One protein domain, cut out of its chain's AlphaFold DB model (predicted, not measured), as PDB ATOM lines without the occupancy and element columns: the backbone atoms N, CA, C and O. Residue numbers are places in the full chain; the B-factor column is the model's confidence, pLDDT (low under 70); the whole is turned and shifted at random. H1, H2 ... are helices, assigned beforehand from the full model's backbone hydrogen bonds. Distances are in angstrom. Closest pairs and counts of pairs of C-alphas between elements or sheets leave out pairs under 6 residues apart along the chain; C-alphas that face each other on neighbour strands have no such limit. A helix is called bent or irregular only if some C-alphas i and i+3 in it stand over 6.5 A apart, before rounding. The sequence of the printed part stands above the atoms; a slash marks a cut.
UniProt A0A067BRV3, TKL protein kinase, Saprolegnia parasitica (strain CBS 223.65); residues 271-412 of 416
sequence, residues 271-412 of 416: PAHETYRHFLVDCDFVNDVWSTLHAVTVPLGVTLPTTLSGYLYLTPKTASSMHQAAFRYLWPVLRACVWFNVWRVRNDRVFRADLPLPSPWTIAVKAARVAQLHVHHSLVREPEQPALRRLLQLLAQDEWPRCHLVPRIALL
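AT A GLANCE: This is residues 271 to 412 of the 416 residues of the protein "TKL protein kinase" of Saprolegnia parasitica (strain CBS 223.65) (UniProt A0A067BRV3). What shape appears first? The longest helix, the bent H4, crosses H5 as a skewed X, and H2 packs on the first residues of H5. H6 packs on H4a and H7 on H5, while H1 and H3 meet near the beginning of H2. What is the make-up? The printed part has 142 residues with eight named helices, H1 to H8 in chain order, and no named strand: all helix. It is compact, with a radius of gyration of the C-alphas of 15.8 A, and elongated, spanning 48 by 30 by 23 A.

IN THESE COORDINATES: Where is the longest helix? By its hydrogen bonds H4, residues 321 to 351, was assigned as one helix, but it is bent: C-alphas 329 and 332 are 6.7 A apart. Its arms are H4a, residues 321 to 329, and H4b, residues 332 to 351, 28.4 A long from C-alpha 332 at (117.274, -0.502, 186.665). Where are the others? H5, residues 360 to 381, spans 32.2 A; H2, residues 284 to 300, spans 24.5 A and is only just irregular, with C-alphas 296 and 299 6.8 A apart. H1 is residues 276 to 282, H3 308 to 313, H6 386 to 395, H7 399 to 404, and H8 408 to 411, ending at (136.722, -10.950, 191.692).

HOW THE PARTS SIT: What does the hub, H5, touch? H4b touches it with residues 333 to 342 alone, closest at the C-alphas of Cys 337 and Ala 367, 4.7 A, at a steep tilt of 51 degrees. Where is H6? It touches H4a, closest at the C-alphas of Ala 326 and Leu 391, 5.7 A. Are the backbones complete? Every O i to N i+4 pair is within hydrogen-bond range in H1, H3, H4b, H5, H6 and H7, but 11 of 13 in H2 and 4 of 5 in H4a; H8 is too short for one.

THE WHOLE: How large is it? The C-alphas farthest apart, of Pro 271 and Glu 384, are 49.6 A apart. Is it unbroken? The printed part has no cut and no long link. Where is confidence low? Among the residues under 70 are 271 to 282 and 346 to 353.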
ATOM      1  N   PRO A 271     118.207  12.774 161.288       68.06
ATOM      2  CA  PRO A 271     117.580  13.831 160.486       68.06
ATOM      3  C   PRO A 271     116.084  14.081 160.759       68.06
ATOM      4  O   PRO A 271     115.493  14.940 160.109       68.06
ATOM      5  N   ALA A 272     115.444  13.317 161.651       67.88
ATOM      6  CA  ALA A 272     114.023  13.459 161.954       67.88
ATOM      7  C   ALA A 272     113.740  14.658 162.873       67.88
ATOM      8  O   ALA A 272     114.605  15.119 163.619       67.88
ATOM      9  N   HIS A 273     112.490  15.121 162.880       56.72
ATOM     10  CA  HIS A 273     112.008  15.967 163.966       56.72
ATOM     11  C   HIS A 273     111.965  15.139 165.251       56.72
ATOM     12  O   HIS A 273     111.265  14.127 165.342       56.72
ATOM     13  N   GLU A 274     112.731  15.561 166.250       57.94
ATOM     14  CA  GLU A 274     112.574  15.075 167.605       57.94
ATOM     15  C   GLU A 274     111.208  15.519 168.081       57.94
ATOM     16  O   GLU A 274     110.942  16.694 168.266       57.94
ATOM     17  N   THR A 275     110.335  14.554 168.269       54.38
ATOM     18  CA  THR A 275     109.321  14.626 169.303       54.38
ATOM     19  C   THR A 275     109.807  13.727 170.423       54.38
ATOM     20  O   THR A 275     110.592  12.804 170.204       54.38
ATOM     21  N   TYR A 276     109.310  13.901 171.629       48.12
ATOM     22  CA  TYR A 276     109.521  12.897 172.661       48.12
ATOM     23  C   TYR A 276     109.069  11.476 172.248       48.12
ATOM     24  O   TYR A 276     109.677  10.503 172.686       48.12
ATOM     25  N   ARG A 277     108.036  11.330 171.397       48.44
ATOM     26  CA  ARG A 277     107.676  10.032 170.799       48.44
ATOM     27  C   ARG A 277     108.827   9.512 169.944       48.44
ATOM     28  O   ARG A 277     109.232   8.371 170.112       48.44
ATOM     29  N   HIS A 278     109.402  10.353 169.095       62.59
ATOM     30  CA  HIS A 278     110.602   9.990 168.361       62.59
ATOM     31  C   HIS A 278     111.739   9.603 169.323       62.59
ATOM     32  O   HIS A 278     112.206   8.475 169.283       62.59
ATOM     33  N   PHE A 279     112.098  10.452 170.285       62.59
ATOM     34  CA  PHE A 279     113.175  10.189 171.246       62.59
ATOM     35  C   PHE A 279     112.984   8.899 172.076       62.59
ATOM     36  O   PHE A 279     113.953   8.191 172.349       62.59
ATOM     37  N   LEU A 280     111.748   8.576 172.475       53.59
ATOM     38  CA  LEU A 280     111.421   7.454 173.368       53.59
ATOM     39  C   LEU A 280     110.827   6.223 172.676       53.59
ATOM     40  O   LEU A 280     110.572   5.229 173.358       53.59
ATOM     41  N   VAL A 281     110.542   6.279 171.375       55.62
ATOM     42  CA  VAL A 281     109.867   5.202 170.624       55.62
ATOM     43  C   VAL A 281     110.526   4.973 169.266       55.62
ATOM     44  O   VAL A 281     110.889   3.835 168.970       55.62
ATOM     45  N   ASP A 282     110.742   6.039 168.495       62.19
ATOM     46  CA  ASP A 282     111.041   5.944 167.059       62.19
ATOM     47  C   ASP A 282     112.480   6.380 166.671       62.19
ATOM     48  O   ASP A 282     112.782   6.509 165.489       62.19
ATOM     49  N   CYS A 283     113.380   6.643 167.628       78.44
ATOM     50  CA  CYS A 283     114.735   7.133 167.349       78.44
ATOM     51  C   CYS A 283     115.710   5.980 167.077       78.44
ATOM     52  O   CYS A 283     116.128   5.279 168.003       78.44
ATOM     53  N   ASP A 284     116.127   5.832 165.818       83.25
ATOM     54  CA  ASP A 284     117.032   4.767 165.361       83.25
ATOM     55  C   ASP A 284     118.359   4.747 166.119       83.25
ATOM     56  O   ASP A 284     118.801   3.700 166.579       83.25
ATOM     57  N   PHE A 285     118.959   5.913 166.358       86.69
ATOM     58  CA  PHE A 285     120.214   5.994 167.100       86.69
ATOM     59  C   PHE A 285     120.073   5.472 168.535       86.69
ATOM     60  O   PHE A 285     120.938   4.749 169.031       86.69
ATOM     61  N   VAL A 286     118.986   5.834 169.225       83.06
ATOM     62  CA  VAL A 286     118.739   5.354 170.590       83.06
ATOM     63  C   VAL A 286     118.451   3.854 170.557       83.06
ATOM     64  O   VAL A 286     118.974   3.125 171.400       83.06
ATOM     65  N   ASN A 287     117.702   3.374 169.559       83.88
ATOM     66  CA  ASN A 287     117.517   1.943 169.319       83.88
ATOM     67  C   ASN A 287     118.861   1.231 169.138       83.88
ATOM     68  O   ASN A 287     119.078   0.200 169.766       83.88
ATOM     69  N   ASP A 288     119.801   1.801 168.390       88.06
ATOM     70  CA  ASP A 288     121.124   1.218 168.167       88.06
ATOM     71  C   ASP A 288     121.977   1.150 169.441       88.06
ATOM     72  O   ASP A 288     122.761   0.207 169.615       88.06
ATOM     73  N   VAL A 289     121.816   2.097 170.377       89.31
ATOM     74  CA  VAL A 289     122.485   2.037 171.695       89.31
ATOM     75  C   VAL A 289     122.017   0.790 172.437       89.31
ATOM     76  O   VAL A 289     122.818   0.052 173.019       89.31
ATOM     77  N   TRP A 290     120.716   0.526 172.388       90.00
ATOM     78  CA  TRP A 290     120.131  -0.634 173.036       90.00
ATOM     79  C   TRP A 290     120.394  -1.942 172.294       90.00
ATOM     80  O   TRP A 290     120.697  -2.939 172.943       90.00
ATOM     81  N   SER A 291     120.373  -1.941 170.962       89.06
ATOM     82  CA  SER A 291     120.768  -3.080 170.126       89.06
ATOM     83  C   SER A 291     122.215  -3.482 170.393       89.06
ATOM     84  O   SER A 291     122.530  -4.667 170.479       89.06
ATOM     85  N   THR A 292     123.087  -2.500 170.625       90.69
ATOM     86  CA  THR A 292     124.465  -2.747 171.048       90.69
ATOM     87  C   THR A 292     124.521  -3.480 172.389       90.69
ATOM     88  O   THR A 292     125.226  -4.482 172.519       90.69
ATOM     89  N   LEU A 293     123.758  -3.017 173.387       89.19
ATOM     90  CA  LEU A 293     123.653  -3.703 174.679       89.19
ATOM     91  C   LEU A 293     123.025  -5.090 174.548       89.19
ATOM     92  O   LEU A 293     123.423  -6.016 175.252       89.19
ATOM     93  N   HIS A 294     122.063  -5.257 173.646       90.06
ATOM     94  CA  HIS A 294     121.461  -6.551 173.383       90.06
ATOM     95  C   HIS A 294     122.507  -7.524 172.841       90.06
ATOM     96  O   HIS A 294     122.699  -8.583 173.428       90.06
ATOM     97  N   ALA A 295     123.262  -7.136 171.812       88.81
ATOM     98  CA  ALA A 295     124.284  -7.982 171.200       88.81
ATOM     99  C   ALA A 295     125.312  -8.514 172.214       88.81
ATOM    100  O   ALA A 295     125.673  -9.686 172.168       88.81
ATOM    101  N   VAL A 296     125.735  -7.684 173.174       86.62
ATOM    102  CA  VAL A 296     126.706  -8.087 174.211       86.62
ATOM    103  C   VAL A 296     126.085  -8.851 175.384       86.62
ATOM    104  O   VAL A 296     126.813  -9.433 176.184       86.62
ATOM    105  N   THR A 297     124.756  -8.864 175.509       86.75
ATOM    106  CA  THR A 297     124.034  -9.599 176.565       86.75
ATOM    107  C   THR A 297     123.379 -10.889 176.070       86.75
ATOM    108  O   THR A 297     123.093 -11.766 176.883       86.75
ATOM    109  N   VAL A 298     123.212 -11.067 174.756       87.19
ATOM    110  CA  VAL A 298     122.723 -12.313 174.137       87.19
ATOM    111  C   VAL A 298     123.499 -13.556 174.601       87.19
ATOM    112  O   VAL A 298     122.834 -14.526 174.971       87.19
ATOM    113  N   PRO A 299     124.849 -13.559 174.675       87.44
ATOM    114  CA  PRO A 299     125.604 -14.720 175.164       87.44
ATOM    115  C   PRO A 299     125.259 -15.128 176.604       87.44
ATOM    116  O   PRO A 299     125.331 -16.303 176.948       87.44
ATOM    117  N   LEU A 300     124.777 -14.183 177.420       84.56
ATOM    118  CA  LEU A 300     124.322 -14.420 178.796       84.56
ATOM    119  C   LEU A 300     122.932 -15.089 178.855       84.56
ATOM    120  O   LEU A 300     122.382 -15.314 179.935       84.56
ATOM    121  N   GLY A 301     122.305 -15.350 177.705       86.06
ATOM    122  CA  GLY A 301     120.914 -15.791 177.618       86.06
ATOM    123  C   GLY A 301     119.928 -14.710 178.060       86.06
ATOM    124  O   GLY A 301     118.875 -15.031 178.613       86.06
ATOM    125  N   VAL A 302     120.283 -13.433 177.881       86.81
ATOM    126  CA  VAL A 302     119.453 -12.278 178.239       86.81
ATOM    127  C   VAL A 302     118.784 -11.730 176.982       86.81
ATOM    128  O   VAL A 302     119.435 -11.314 176.026       86.81
ATOM    129  N   THR A 303     117.458 -11.690 176.999       90.00
ATOM    130  CA  THR A 303     116.643 -11.077 175.955       90.00
ATOM    131  C   THR A 303     116.160  -9.722 176.445       90.00
ATOM    132  O   THR A 303     115.350  -9.632 177.377       90.00
ATOM    133  N   LEU A 304     116.677  -8.662 175.825       88.38
ATOM    134  CA  LEU A 304     116.230  -7.308 176.112       88.38
ATOM    135  C   LEU A 304     114.878  -7.025 175.429       88.38
ATOM    136  O   LEU A 304     114.495  -7.740 174.498       88.38
ATOM    137  N   PRO A 305     114.128  -6.008 175.886       85.75
ATOM    138  CA  PRO A 305     112.967  -5.509 175.155       85.75
ATOM    139  C   PRO A 305     113.334  -5.125 173.716       85.75
ATOM    140  O   PRO A 305     114.469  -4.768 173.454       85.75
ATOM    141  N   THR A 306     112.392  -5.175 172.780       80.12
ATOM    142  CA  THR A 306     112.664  -4.875 171.358       80.12
ATOM    143  C   THR A 306     112.243  -3.468 170.937       80.12
ATOM    144  O   THR A 306     112.466  -3.077 169.798       80.12
ATOM    145  N   THR A 307     111.635  -2.699 171.842       74.50
ATOM    146  CA  THR A 307     111.153  -1.334 171.595       74.50
ATOM    147  C   THR A 307     111.719  -0.374 172.639       74.50
ATOM    148  O   THR A 307     111.902  -0.765 173.794       74.50
ATOM    149  N   LEU A 308     111.936   0.900 172.282       67.38
ATOM    150  CA  LEU A 308     112.354   1.955 173.227       67.38
ATOM    151  C   LEU A 308     111.406   2.092 174.422       67.38
ATOM    152  O   LEU A 308     111.862   2.144 175.566       67.38
ATOM    153  N   SER A 309     110.094   2.009 174.192       62.72
ATOM    154  CA  SER A 309     109.107   1.949 175.275       62.72
ATOM    155  C   SER A 309     109.293   0.714 176.163       62.72
ATOM    156  O   SER A 309     109.226   0.798 177.389       62.72
ATOM    157  N   GLY A 310     109.618  -0.431 175.568       68.75
ATOM    158  CA  GLY A 310     109.988  -1.642 176.284       68.75
ATOM    159  C   GLY A 310     111.224  -1.439 177.161       68.75
ATOM    160  O   GLY A 310     111.201  -1.816 178.332       68.75
ATOM    161  N   TYR A 311     112.272  -0.787 176.652       73.50
ATOM    162  CA  TYR A 311     113.476  -0.470 177.427       73.50
ATOM    163  C   TYR A 311     113.195   0.474 178.605       73.50
ATOM    164  O   TYR A 311     113.894   0.398 179.613       73.50
ATOM    165  N   LEU A 312     112.163   1.326 178.535       61.84
ATOM    166  CA  LEU A 312     111.744   2.182 179.655       61.84
ATOM    167  C   LEU A 312     111.060   1.389 180.776       61.84
ATOM    168  O   LEU A 312     111.337   1.638 181.954       61.84
ATOM    169  N   TYR A 313     110.169   0.455 180.431       63.88
ATOM    170  CA  TYR A 313     109.200  -0.100 181.387       63.88
ATOM    171  C   TYR A 313     109.395  -1.578 181.720       63.88
ATOM    172  O   TYR A 313     108.987  -2.010 182.797       63.88
ATOM    173  N   LEU A 314     110.016  -2.353 180.835       75.38
ATOM    174  CA  LEU A 314     110.140  -3.798 180.980       75.38
ATOM    175  C   LEU A 314     111.498  -4.192 181.573       75.38
ATOM    176  O   LEU A 314     112.495  -3.467 181.488       75.38
ATOM    177  N   THR A 315     111.528  -5.368 182.194       77.25
ATOM    178  CA  THR A 315     112.753  -6.032 182.652       77.25
ATOM    179  C   THR A 315     113.152  -7.103 181.632       77.25
ATOM    180  O   THR A 315     112.260  -7.758 181.087       77.25
ATOM    181  N   PRO A 316     114.454  -7.320 181.370       84.94
ATOM    182  CA  PRO A 316     114.915  -8.365 180.479       84.94
ATOM    183  C   PRO A 316     114.434  -9.731 180.940       84.94
ATOM    184  O   PRO A 316     114.408 -10.035 182.141       84.94
ATOM    185  N   LYS A 317     114.078 -10.556 179.962       86.50
ATOM    186  CA  LYS A 317     113.852 -11.979 180.187       86.50
ATOM    187  C   LYS A 317     115.200 -12.673 180.137       86.50
ATOM    188  O   LYS A 317     116.052 -12.309 179.330       86.50
ATOM    189  N   THR A 318     115.400 -13.664 180.988       84.56
ATOM    190  CA  THR A 318     116.650 -14.421 181.006       84.56
ATOM    191  C   THR A 318     116.368 -15.915 180.971       84.56
ATOM    192  O   THR A 318     115.362 -16.379 181.507       84.56
ATOM    193  N   ALA A 319     117.261 -16.672 180.337       79.81
ATOM    194  CA  ALA A 319     117.155 -18.126 180.230       79.81
ATOM    195  C   ALA A 319     117.442 -18.859 181.557       79.81
ATOM    196  O   ALA A 319     117.148 -20.044 181.687       79.81
ATOM    197  N   SER A 320     118.015 -18.167 182.549       81.19
ATOM    198  CA  SER A 320     118.422 -18.733 183.838       81.19
ATOM    199  C   SER A 320     117.913 -17.882 184.994       81.19
ATOM    200  O   SER A 320     118.076 -16.664 185.000       81.19
ATOM    201  N   SER A 321     117.376 -18.527 186.034       78.75
ATOM    202  CA  SER A 321     116.936 -17.858 187.268       78.75
ATOM    203  C   SER A 321     118.054 -17.056 187.946       78.75
ATOM    204  O   SER A 321     117.780 -16.043 188.596       78.75
ATOM    205  N   MET A 322     119.315 -17.457 187.746       73.12
ATOM    206  CA  MET A 322     120.489 -16.741 188.242       73.12
ATOM    207  C   MET A 322     120.715 -15.433 187.477       73.12
ATOM    208  O   MET A 322     120.811 -14.375 188.098       73.12
ATOM    209  N   HIS A 323     120.705 -15.462 186.139       76.75
ATOM    210  CA  HIS A 323     120.765 -14.238 185.331       76.75
ATOM    211  C   HIS A 323     119.557 -13.331 185.601       76.75
ATOM    212  O   HIS A 323     119.716 -12.112 185.687       76.75
ATOM    213  N   GLN A 324     118.375 -13.902 185.857       82.12
ATOM    214  CA  GLN A 324     117.184 -13.134 186.225       82.12
ATOM    215  C   GLN A 324     117.371 -12.379 187.544       82.12
ATOM    216  O   GLN A 324     116.857 -11.273 187.707       82.12
ATOM    217  N   ALA A 325     118.065 -12.966 188.520       76.06
ATOM    218  CA  ALA A 325     118.385 -12.293 189.777       76.06
ATOM    219  C   ALA A 325     119.413 -11.168 189.568       76.06
ATOM    220  O   ALA A 325     119.187 -10.057 190.045       76.06
ATOM    221  N   ALA A 326     120.475 -11.416 188.791       75.44
ATOM    222  CA  ALA A 326     121.479 -10.400 188.451       75.44
ATOM    223  C   ALA A 326     120.855  -9.188 187.756       75.44
ATOM    224  O   ALA A 326     121.029  -8.051 188.193       75.44
ATOM    225  N   PHE A 327     120.083  -9.427 186.696       80.19
ATOM    226  CA  PHE A 327     119.479  -8.351 185.924       80.19
ATOM    227  C   PHE A 327     118.334  -7.663 186.665       80.19
ATOM    228  O   PHE A 327     118.121  -6.486 186.428       80.19
ATOM    229  N   ARG A 328     117.651  -8.293 187.628       78.75
ATOM    230  CA  ARG A 328     116.705  -7.558 188.491       78.75
ATOM    231  C   ARG A 328     117.375  -6.421 189.267       78.75
ATOM    232  O   ARG A 328     116.762  -5.371 189.426       78.75
ATOM    233  N   TYR A 329     118.619  -6.617 189.701       75.19
ATOM    234  CA  TYR A 329     119.395  -5.594 190.403       75.19
ATOM    235  C   TYR A 329     120.098  -4.629 189.438       75.19
ATOM    236  O   TYR A 329     120.016  -3.412 189.588       75.19
ATOM    237  N   LEU A 330     120.769  -5.166 188.415       78.56
ATOM    238  CA  LEU A 330     121.594  -4.379 187.495       78.56
ATOM    239  C   LEU A 330     120.776  -3.602 186.466       78.56
ATOM    240  O   LEU A 330     121.181  -2.514 186.067       78.56
ATOM    241  N   TRP A 331     119.641  -4.139 186.014       84.31
ATOM    242  CA  TRP A 331     118.885  -3.555 184.910       84.31
ATOM    243  C   TRP A 331     118.347  -2.155 185.206       84.31
ATOM    244  O   TRP A 331     118.537  -1.293 184.353       84.31
ATOM    245  N   PRO A 332     117.731  -1.860 186.369       78.69
ATOM    246  CA  PRO A 332     117.274  -0.502 186.665       78.69
ATOM    247  C   PRO A 332     118.415   0.522 186.622       78.69
ATOM    248  O   PRO A 332     118.243   1.601 186.055       78.69
ATOM    249  N   VAL A 333     119.589   0.154 187.152       76.69
ATOM    250  CA  VAL A 333     120.788   1.003 187.180       76.69
ATOM    251  C   VAL A 333     121.352   1.189 185.777       76.69
ATOM    252  O   VAL A 333     121.541   2.321 185.339       76.69
ATOM    253  N   LEU A 334     121.580   0.096 185.044       81.25
ATOM    254  CA  LEU A 334     122.089   0.136 183.676       81.25
ATOM    255  C   LEU A 334     121.149   0.939 182.776       81.25
ATOM    256  O   LEU A 334     121.604   1.787 182.015       81.25
ATOM    257  N   ARG A 335     119.836   0.747 182.927       83.25
ATOM    258  CA  ARG A 335     118.821   1.491 182.186       83.25
ATOM    259  C   ARG A 335     118.876   2.983 182.465       83.25
ATOM    260  O   ARG A 335     118.884   3.769 181.520       83.25
ATOM    261  N   ALA A 336     118.934   3.372 183.736       69.50
ATOM    262  CA  ALA A 336     119.086   4.771 184.115       69.50
ATOM    263  C   ALA A 336     120.390   5.358 183.552       69.50
ATOM    264  O   ALA A 336     120.380   6.458 183.012       69.50
ATOM    265  N   CYS A 337     121.493   4.602 183.588       76.62
ATOM    266  CA  CYS A 337     122.781   5.036 183.051       76.62
ATOM    267  C   CYS A 337     122.757   5.225 181.529       76.62
ATOM    268  O   CYS A 337     123.387   6.157 181.028       76.62
ATOM    269  N   VAL A 338     122.048   4.371 180.783       82.56
ATOM    270  CA  VAL A 338     121.895   4.517 179.327       82.56
ATOM    271  C   VAL A 338     121.110   5.774 179.010       82.56
ATOM    272  O   VAL A 338     121.618   6.627 178.287       82.56
ATOM    273  N   TRP A 339     119.928   5.937 179.608       77.50
ATOM    274  CA  TRP A 339     119.111   7.131 179.395       77.50
ATOM    275  C   TRP A 339     119.832   8.403 179.826       77.50
ATOM    276  O   TRP A 339     119.794   9.383 179.095       77.50
ATOM    277  N   PHE A 340     120.572   8.368 180.933       72.94
ATOM    278  CA  PHE A 340     121.424   9.471 181.361       72.94
ATOM    279  C   PHE A 340     122.504   9.812 180.327       72.94
ATOM    280  O   PHE A 340     122.711  10.980 180.029       72.94
ATOM    281  N   ASN A 341     123.199   8.821 179.756       77.75
ATOM    282  CA  ASN A 341     124.251   9.090 178.770       77.75
ATOM    283  C   ASN A 341     123.684   9.540 177.418       77.75
ATOM    284  O   ASN A 341     124.292  10.403 176.790       77.75
ATOM    285  N   VAL A 342     122.544   8.995 176.984       80.75
ATOM    286  CA  VAL A 342     121.806   9.480 175.805       80.75
ATOM    287  C   VAL A 342     121.393  10.931 176.032       80.75
ATOM    288  O   VAL A 342     121.719  11.799 175.232       80.75
ATOM    289  N   TRP A 343     120.753  11.214 177.163       72.94
ATOM    290  CA  TRP A 343     120.316  12.555 177.523       72.94
ATOM    291  C   TRP A 343     121.494  13.537 177.680       72.94
ATOM    292  O   TRP A 343     121.414  14.656 177.189       72.94
ATOM    293  N   ARG A 344     122.632  13.112 178.247       69.06
ATOM    294  CA  ARG A 344     123.845  13.941 178.331       69.06
ATOM    295  C   ARG A 344     124.373  14.297 176.946       69.06
ATOM    296  O   ARG A 344     124.623  15.459 176.686       69.06
ATOM    297  N   VAL A 345     124.514  13.315 176.050       74.62
ATOM    298  CA  VAL A 345     124.972  13.575 174.672       74.62
ATOM    299  C   VAL A 345     124.003  14.504 173.945       74.62
ATOM    300  O   VAL A 345     124.444  15.373 173.199       74.62
ATOM    301  N   ARG A 346     122.697  14.344 174.183       68.81
ATOM    302  CA  ARG A 346     121.681  15.267 173.677       68.81
ATOM    303  C   ARG A 346     121.971  16.686 174.163       68.81
ATOM    304  O   ARG A 346     122.151  17.570 173.338       68.81
ATOM    305  N   ASN A 347     122.088  16.884 175.474       57.88
ATOM    306  CA  ASN A 347     122.366  18.185 176.081       57.88
ATOM    307  C   ASN A 347     123.688  18.800 175.611       57.88
ATOM    308  O   ASN A 347     123.701  19.960 175.212       57.88
ATOM    309  N   ASP A 348     124.770  18.022 175.578       63.44
ATOM    310  CA  ASP A 348     126.070  18.469 175.075       63.44
ATOM    311  C   ASP A 348     125.914  19.067 173.668       63.44
ATOM    312  O   ASP A 348     126.433  20.141 173.391       63.44
ATOM    313  N   ARG A 349     125.138  18.421 172.789       68.50
ATOM    314  CA  ARG A 349     124.911  18.895 171.416       68.50
ATOM    315  C   ARG A 349     123.894  20.032 171.297       68.50
ATOM    316  O   ARG A 349     123.982  20.774 170.322       68.50
ATOM    317  N   VAL A 350     122.981  20.199 172.261       53.69
ATOM    318  CA  VAL A 350     122.118  21.396 172.357       53.69
ATOM    319  C   VAL A 350     122.992  22.638 172.547       53.69
ATOM    320  O   VAL A 350     122.831  23.620 171.832       53.69
ATOM    321  N   PHE A 351     123.943  22.586 173.485       43.69
ATOM    322  CA  PHE A 351     124.777  23.743 173.842       43.69
ATOM    323  C   PHE A 351     126.051  23.866 172.997       43.69
ATOM    324  O   PHE A 351     126.638  24.944 172.897       43.69
ATOM    325  N   ARG A 352     126.500  22.763 172.389       53.06
ATOM    326  CA  ARG A 352     127.718  22.662 171.579       53.06
ATOM    327  C   ARG A 352     127.466  21.812 170.336       53.06
ATOM    328  O   ARG A 352     127.863  20.648 170.250       53.06
ATOM    329  N   ALA A 353     126.811  22.413 169.346       58.41
ATOM    330  CA  ALA A 353     126.476  21.748 168.085       58.41
ATOM    331  C   ALA A 353     127.710  21.243 167.300       58.41
ATOM    332  O   ALA A 353     127.583  20.337 166.475       58.41
ATOM    333  N   ASP A 354     128.897  21.797 167.579       71.50
ATOM    334  CA  ASP A 354     130.188  21.407 167.002       71.50
ATOM    335  C   ASP A 354     130.714  20.054 167.507       71.50
ATOM    336  O   ASP A 354     131.605  19.468 166.888       71.50
ATOM    337  N   LEU A 355     130.168  19.530 168.610       70.88
ATOM    338  CA  LEU A 355     130.593  18.240 169.135       70.88
ATOM    339  C   LEU A 355     130.149  17.091 168.214       70.88
ATOM    340  O   LEU A 355     128.967  16.999 167.848       70.88
ATOM    341  N   PRO A 356     131.066  16.163 167.873       81.81
ATOM    342  CA  PRO A 356     130.724  14.999 167.073       81.81
ATOM    343  C   PRO A 356     129.786  14.077 167.853       81.81
ATOM    344  O   PRO A 356     129.972  13.841 169.049       81.81
ATOM    345  N   LEU A 357     128.797  13.511 167.158       81.94
ATOM    346  CA  LEU A 357     127.909  12.526 167.759       81.94
ATOM    347  C   LEU A 357     128.701  11.241 168.068       81.94
ATOM    348  O   LEU A 357     129.251  10.630 167.147       81.94
ATOM    349  N   PRO A 358     128.789  10.808 169.338       86.44
ATOM    350  CA  PRO A 358     129.448   9.556 169.679       86.44
ATOM    351  C   PRO A 358     128.668   8.370 169.112       86.44
ATOM    352  O   PRO A 358     127.445   8.412 169.010       86.44
ATOM    353  N   SER A 359     129.365   7.278 168.793       93.00
ATOM    354  CA  SER A 359     128.696   6.062 168.323       93.00
ATOM    355  C   SER A 359     127.766   5.472 169.397       93.00
ATOM    356  O   SER A 359     128.057   5.608 170.596       93.00
ATOM    357  N   PRO A 360     126.710   4.735 169.007       92.56
ATOM    358  CA  PRO A 360     125.836   4.054 169.961       92.56
ATOM    359  C   PRO A 360     126.599   3.144 170.938       92.56
ATOM    360  O   PRO A 360     126.349   3.151 172.145       92.56
ATOM    361  N   TRP A 361     127.636   2.462 170.438       92.44
ATOM    362  CA  TRP A 361     128.576   1.675 171.239       92.44
ATOM    363  C   TRP A 361     129.260   2.480 172.343       92.44
ATOM    364  O   TRP A 361     129.365   2.032 173.485       92.44
ATOM    365  N   THR A 362     129.698   3.697 172.027       91.69
ATOM    366  CA  THR A 362     130.369   4.569 172.996       91.69
ATOM    367  C   THR A 362     129.431   4.936 174.143       91.69
ATOM    368  O   THR A 362     129.847   4.938 175.303       91.69
ATOM    369  N   ILE A 363     128.163   5.224 173.839       90.69
ATOM    370  CA  ILE A 363     127.142   5.526 174.849       90.69
ATOM    371  C   ILE A 363     126.867   4.295 175.716       90.69
ATOM    372  O   ILE A 363     126.902   4.408 176.943       90.69
ATOM    373  N   ALA A 364     126.675   3.124 175.103       91.00
ATOM    374  CA  ALA A 364     126.450   1.865 175.812       91.00
ATOM    375  C   ALA A 364     127.597   1.532 176.785       91.00
ATOM    376  O   ALA A 364     127.357   1.227 177.955       91.00
ATOM    377  N   VAL A 365     128.854   1.664 176.345       91.62
ATOM    378  CA  VAL A 365     130.035   1.412 177.187       91.62
ATOM    379  C   VAL A 365     130.157   2.428 178.321       91.62
ATOM    380  O   VAL A 365     130.474   2.049 179.452       91.62
ATOM    381  N   LYS A 366     129.909   3.718 178.058       87.25
ATOM    382  CA  LYS A 366     129.923   4.743 179.114       87.25
ATOM    383  C   LYS A 366     128.844   4.463 180.159       87.25
ATOM    384  O   LYS A 366     129.141   4.512 181.348       87.25
ATOM    385  N   ALA A 367     127.634   4.106 179.733       86.50
ATOM    386  CA  ALA A 367     126.549   3.733 180.633       86.50
ATOM    387  C   ALA A 367     126.897   2.507 181.487       86.50
ATOM    388  O   ALA A 367     126.709   2.535 182.703       86.50
ATOM    389  N   ALA A 368     127.477   1.471 180.877       88.12
ATOM    390  CA  ALA A 368     127.934   0.280 181.583       88.12
ATOM    391  C   ALA A 368     128.980   0.607 182.661       88.12
ATOM    392  O   ALA A 368     128.845   0.175 183.802       88.12
ATOM    393  N   ARG A 369     129.968   1.454 182.349       86.12
ATOM    394  CA  ARG A 369     130.998   1.866 183.320       86.12
ATOM    395  C   ARG A 369     130.441   2.694 184.478       86.12
ATOM    396  O   ARG A 369     130.904   2.557 185.606       86.12
ATOM    397  N   VAL A 370     129.437   3.536 184.231       81.38
ATOM    398  CA  VAL A 370     128.745   4.252 185.318       81.38
ATOM    399  C   VAL A 370     127.989   3.261 186.209       81.38
ATOM    400  O   VAL A 370     128.081   3.343 187.433       81.38
ATOM    401  N   ALA A 371     127.323   2.263 185.622       82.50
ATOM    402  CA  ALA A 371     126.692   1.192 186.390       82.50
ATOM    403  C   ALA A 371     127.723   0.367 187.190       82.50
ATOM    404  O   ALA A 371     127.485   0.059 188.354       82.50
ATOM    405  N   GLN A 372     128.896   0.080 186.617       87.44
ATOM    406  CA  GLN A 372     130.008  -0.591 187.299       87.44
ATOM    407  C   GLN A 372     130.467   0.173 188.550       87.44
ATOM    408  O   GLN A 372     130.716  -0.447 189.584       87.44
ATOM    409  N   LEU A 373     130.552   1.508 188.482       79.62
ATOM    410  CA  LEU A 373     130.878   2.357 189.636       79.62
ATOM    411  C   LEU A 373     129.805   2.277 190.725       79.62
ATOM    412  O   LEU A 373     130.135   2.169 191.904       79.62
ATOM    413  N   HIS A 374     128.527   2.278 190.341       79.62
ATOM    414  CA  HIS A 374     127.429   2.121 191.291       79.62
ATOM    415  C   HIS A 374     127.514   0.776 192.026       79.62
ATOM    416  O   HIS A 374     127.472   0.728 193.250       79.62
ATOM    417  N   VAL A 375     127.725  -0.311 191.280       80.12
ATOM    418  CA  VAL A 375     127.902  -1.658 191.840       80.12
ATOM    419  C   VAL A 375     129.131  -1.729 192.750       80.12
ATOM    420  O   VAL A 375     129.075  -2.356 193.805       80.12
ATOM    421  N   HIS A 376     130.233  -1.074 192.371       81.25
ATOM    422  CA  HIS A 376     131.423  -0.978 193.214       81.25
ATOM    423  C   HIS A 376     131.102  -0.322 194.559       81.25
ATOM    424  O   HIS A 376     131.441  -0.874 195.601       81.25
ATOM    425  N   HIS A 377     130.414   0.819 194.537       77.44
ATOM    426  CA  HIS A 377     130.043   1.547 195.748       77.44
ATOM    427  C   HIS A 377     129.106   0.738 196.648       77.44
ATOM    428  O   HIS A 377     129.312   0.692 197.860       77.44
ATOM    429  N   SER A 378     128.125   0.043 196.062       78.69
ATOM    430  CA  SER A 378     127.234  -0.853 196.808       78.69
ATOM    431  C   SER A 378     128.011  -1.971 197.513       78.69
ATOM    432  O   SER A 378     127.759  -2.238 198.683       78.69
ATOM    433  N   LEU A 379     129.009  -2.570 196.851       75.69
ATOM    434  CA  LEU A 379     129.881  -3.581 197.465       75.69
ATOM    435  C   LEU A 379     130.804  -3.016 198.549       75.69
ATOM    436  O   LEU A 379     131.159  -3.738 199.471       75.69
ATOM    437  N   VAL A 380     131.233  -1.758 198.444       76.56
ATOM    438  CA  VAL A 380     132.057  -1.118 199.483       76.56
ATOM    439  C   VAL A 380     131.225  -0.828 200.732       76.56
ATOM    440  O   VAL A 380     131.711  -1.024 201.842       76.56
ATOM    441  N   ARG A 381     129.974  -0.382 200.563       75.38
ATOM    442  CA  ARG A 381     129.060  -0.108 201.681       75.38
ATOM    443  C   ARG A 381     128.574  -1.378 202.369       75.38
ATOM    444  O   ARG A 381     128.475  -1.402 203.591       75.38
ATOM    445  N   GLU A 382     128.294  -2.418 201.593       73.88
ATOM    446  CA  GLU A 382     127.797  -3.700 202.088       73.88
ATOM    447  C   GLU A 382     128.664  -4.852 201.545       73.88
ATOM    448  O   GLU A 382     128.265  -5.579 200.627       73.88
ATOM    449  N   PRO A 383     129.877  -5.041 202.098       68.62
ATOM    450  CA  PRO A 383     130.842  -6.013 201.583       68.62
ATOM    451  C   PRO A 383     130.366  -7.463 201.702       68.62
ATOM    452  O   PRO A 383     130.798  -8.311 200.917       68.62
ATOM    453  N   GLU A 384     129.456  -7.731 202.629       71.06
ATOM    454  CA  GLU A 384     128.932  -9.052 202.969       71.06
ATOM    455  C   GLU A 384     127.884  -9.587 201.980       71.06
ATOM    456  O   GLU A 384     127.392 -10.678 202.207       71.06
ATOM    457  N   GLN A 385     127.520  -8.893 200.887       75.75
ATOM    458  CA  GLN A 385     126.469  -9.360 199.959       75.75
ATOM    459  C   GLN A 385     126.911 -10.577 199.104       75.75
ATOM    460  O   GLN A 385     127.453 -10.402 198.002       75.75
ATOM    461  N   PRO A 386     126.631 -11.838 199.505       73.38
ATOM    462  CA  PRO A 386     127.240 -13.013 198.878       73.38
ATOM    463  C   PRO A 386     126.564 -13.318 197.539       73.38
ATOM    464  O   PRO A 386     127.201 -13.757 196.581       73.38
ATOM    465  N   ALA A 387     125.259 -13.034 197.459       73.56
ATOM    466  CA  ALA A 387     124.457 -13.183 196.257       73.56
ATOM    467  C   ALA A 387     124.950 -12.249 195.146       73.56
ATOM    468  O   ALA A 387     125.207 -12.715 194.039       73.56
ATOM    469  N   LEU A 388     125.156 -10.959 195.436       76.00
ATOM    470  CA  LEU A 388     125.638  -9.994 194.445       76.00
ATOM    471  C   LEU A 388     127.044 -10.353 193.945       76.00
ATOM    472  O   LEU A 388     127.270 -10.372 192.736       76.00
ATOM    473  N   ARG A 389     127.969 -10.721 194.843       79.94
ATOM    474  CA  ARG A 389     129.319 -11.174 194.459       79.94
ATOM    475  C   ARG A 389     129.274 -12.391 193.538       79.94
ATOM    476  O   ARG A 389     129.909 -12.380 192.486       79.94
ATOM    477  N   ARG A 390     128.482 -13.409 193.888       79.88
ATOM    478  CA  ARG A 390     128.323 -14.617 193.067       79.88
ATOM    479  C   ARG A 390     127.767 -14.293 191.678       79.88
ATOM    480  O   ARG A 390     128.221 -14.858 190.690       79.88
ATOM    481  N   LEU A 391     126.814 -13.366 191.592       80.00
ATOM    482  CA  LEU A 391     126.243 -12.915 190.320       80.00
ATOM    483  C   LEU A 391     127.269 -12.153 189.467       80.00
ATOM    484  O   LEU A 391     127.345 -12.373 188.263       80.00
ATOM    485  N   LEU A 392     128.101 -11.307 190.077       85.00
ATOM    486  CA  LEU A 392     129.160 -10.577 189.373       85.00
ATOM    487  C   LEU A 392     130.291 -11.489 188.889       85.00
ATOM    488  O   LEU A 392     130.813 -11.276 187.799       85.00
ATOM    489  N   GLN A 393     130.636 -12.525 189.653       85.25
ATOM    490  CA  GLN A 393     131.592 -13.549 189.223       85.25
ATOM    491  C   GLN A 393     131.093 -14.332 188.006       85.25
ATOM    492  O   GLN A 393     131.888 -14.652 187.128       85.25
ATOM    493  N   LEU A 394     129.787 -14.609 187.933       83.12
ATOM    494  CA  LEU A 394     129.178 -15.232 186.756       83.12
ATOM    495  C   LEU A 394     129.256 -14.312 185.541       83.12
ATOM    496  O   LEU A 394     129.744 -14.731 184.501       83.12
ATOM    497  N   LEU A 395     128.872 -13.041 185.691       84.56
ATOM    498  CA  LEU A 395     128.978 -12.062 184.605       84.56
ATOM    499  C   LEU A 395     130.426 -11.863 184.131       84.56
ATOM    500  O   LEU A 395     130.655 -11.563 182.967       84.56
ATOM    501  N   ALA A 396     131.410 -12.035 185.016       88.00
ATOM    502  CA  ALA A 396     132.820 -11.902 184.673       88.00
ATOM    503  C   ALA A 396     133.380 -13.052 183.822       88.00
ATOM    504  O   ALA A 396     134.518 -12.945 183.361       88.00
ATOM    505  N   GLN A 397     132.627 -14.140 183.630       86.94
ATOM    506  CA  GLN A 397     133.018 -15.222 182.720       86.94
ATOM    507  C   GLN A 397     132.986 -14.756 181.262       86.94
ATOM    508  O   GLN A 397     133.788 -15.212 180.450       86.94
ATOM    509  N   ASP A 398     132.127 -13.785 180.963       86.69
ATOM    510  CA  ASP A 398     132.021 -13.165 179.654       86.69
ATOM    511  C   ASP A 398     132.920 -11.931 179.550       86.69
ATOM    512  O   ASP A 398     133.039 -11.109 180.467       86.69
ATOM    513  N   GLU A 399     133.561 -11.775 178.392       88.56
ATOM    514  CA  GLU A 399     134.575 -10.744 178.179       88.56
ATOM    515  C   GLU A 399     134.018  -9.326 178.356       88.56
ATOM    516  O   GLU A 399     134.627  -8.496 179.036       88.56
ATOM    517  N   TRP A 400     132.850  -9.045 177.779       91.56
ATOM    518  CA  TRP A 400     132.298  -7.694 177.780       91.56
ATOM    519  C   TRP A 400     131.844  -7.230 179.176       91.56
ATOM    520  O   TRP A 400     132.308  -6.171 179.618       91.56
ATOM    521  N   PRO A 401     131.018  -7.984 179.937       88.50
ATOM    522  CA  PRO A 401     130.649  -7.566 181.286       88.50
ATOM    523  C   PRO A 401     131.860  -7.495 182.221       88.50
ATOM    524  O   PRO A 401     131.938  -6.559 183.018       88.50
ATOM    525  N   ARG A 402     132.845  -8.396 182.088       89.81
ATOM    526  CA  ARG A 402     134.108  -8.325 182.846       89.81
ATOM    527  C   ARG A 402     134.835  -6.996 182.642       89.81
ATOM    528  O   ARG A 402     135.365  -6.428 183.594       89.81
ATOM    529  N   CYS A 403     134.860  -6.490 181.412       88.88
ATOM    530  CA  CYS A 403     135.553  -5.250 181.066       88.88
ATOM    531  C   CYS A 403     134.762  -3.979 181.419       88.88
ATOM    532  O   CYS A 403     135.377  -2.936 181.669       88.88
ATOM    533  N   HIS A 404     133.425  -4.036 181.429       89.75
ATOM    534  CA  HIS A 404     132.589  -2.828 181.433       89.75
ATOM    535  C   HIS A 404     131.530  -2.738 182.537       89.75
ATOM    536  O   HIS A 404     131.102  -1.627 182.827       89.75
ATOM    537  N   LEU A 405     131.116  -3.849 183.153       87.62
ATOM    538  CA  LEU A 405     130.053  -3.886 184.172       87.62
ATOM    539  C   LEU A 405     130.522  -4.417 185.531       87.62
ATOM    540  O   LEU A 405     129.999  -3.997 186.560       87.62
ATOM    541  N   VAL A 406     131.489  -5.334 185.557       89.06
ATOM    542  CA  VAL A 406     131.932  -5.996 186.789       89.06
ATOM    543  C   VAL A 406     133.093  -5.225 187.418       89.06
ATOM    544  O   VAL A 406     134.137  -5.075 186.779       89.06
ATOM    545  N   PRO A 407     132.970  -4.714 188.653       85.19
ATOM    546  CA  PRO A 407     134.073  -4.024 189.308       85.19
ATOM    547  C   PRO A 407     135.158  -5.018 189.742       85.19
ATOM    548  O   PRO A 407     134.861  -6.119 190.200       85.19
ATOM    549  N   ARG A 408     136.432  -4.609 189.668       79.50
ATOM    550  CA  ARG A 408     137.584  -5.487 189.966       79.50
ATOM    551  C   ARG A 408     137.540  -6.116 191.363       79.50
ATOM    552  O   ARG A 408     137.962  -7.254 191.525       79.50
ATOM    553  N   ILE A 409     136.993  -5.402 192.349       72.44
ATOM    554  CA  ILE A 409     136.871  -5.885 193.732       72.44
ATOM    555  C   ILE A 409     135.966  -7.124 193.860       72.44
ATOM    556  O   ILE A 409     136.170  -7.934 194.756       72.44
ATOM    557  N   ALA A 410     135.006  -7.316 192.946       67.06
ATOM    558  CA  ALA A 410     134.075  -8.448 192.978       67.06
ATOM    559  C   ALA A 410     134.734  -9.794 192.615       67.06
ATOM    560  O   ALA A 410     134.149 -10.849 192.853       67.06
ATOM    561  N   LEU A 411     135.943  -9.761 192.044       68.38
ATOM    562  CA  LEU A 411     136.722 -10.950 191.692       68.38
ATOM    563  C   LEU A 411     137.638 -11.418 192.826       68.38
ATOM    564  O   LEU A 411     138.215 -12.498 192.731       68.38
ATOM    565  N   LEU A 412     137.783 -10.623 193.889       67.19
ATOM    566  CA  LEU A 412     138.556 -11.023 195.057       67.19
ATOM    567  C   LEU A 412     137.733 -12.003 195.912       67.19
ATOM    568  O   LEU A 412     136.514 -11.825 196.045       67.19
TER     569      LEU A 412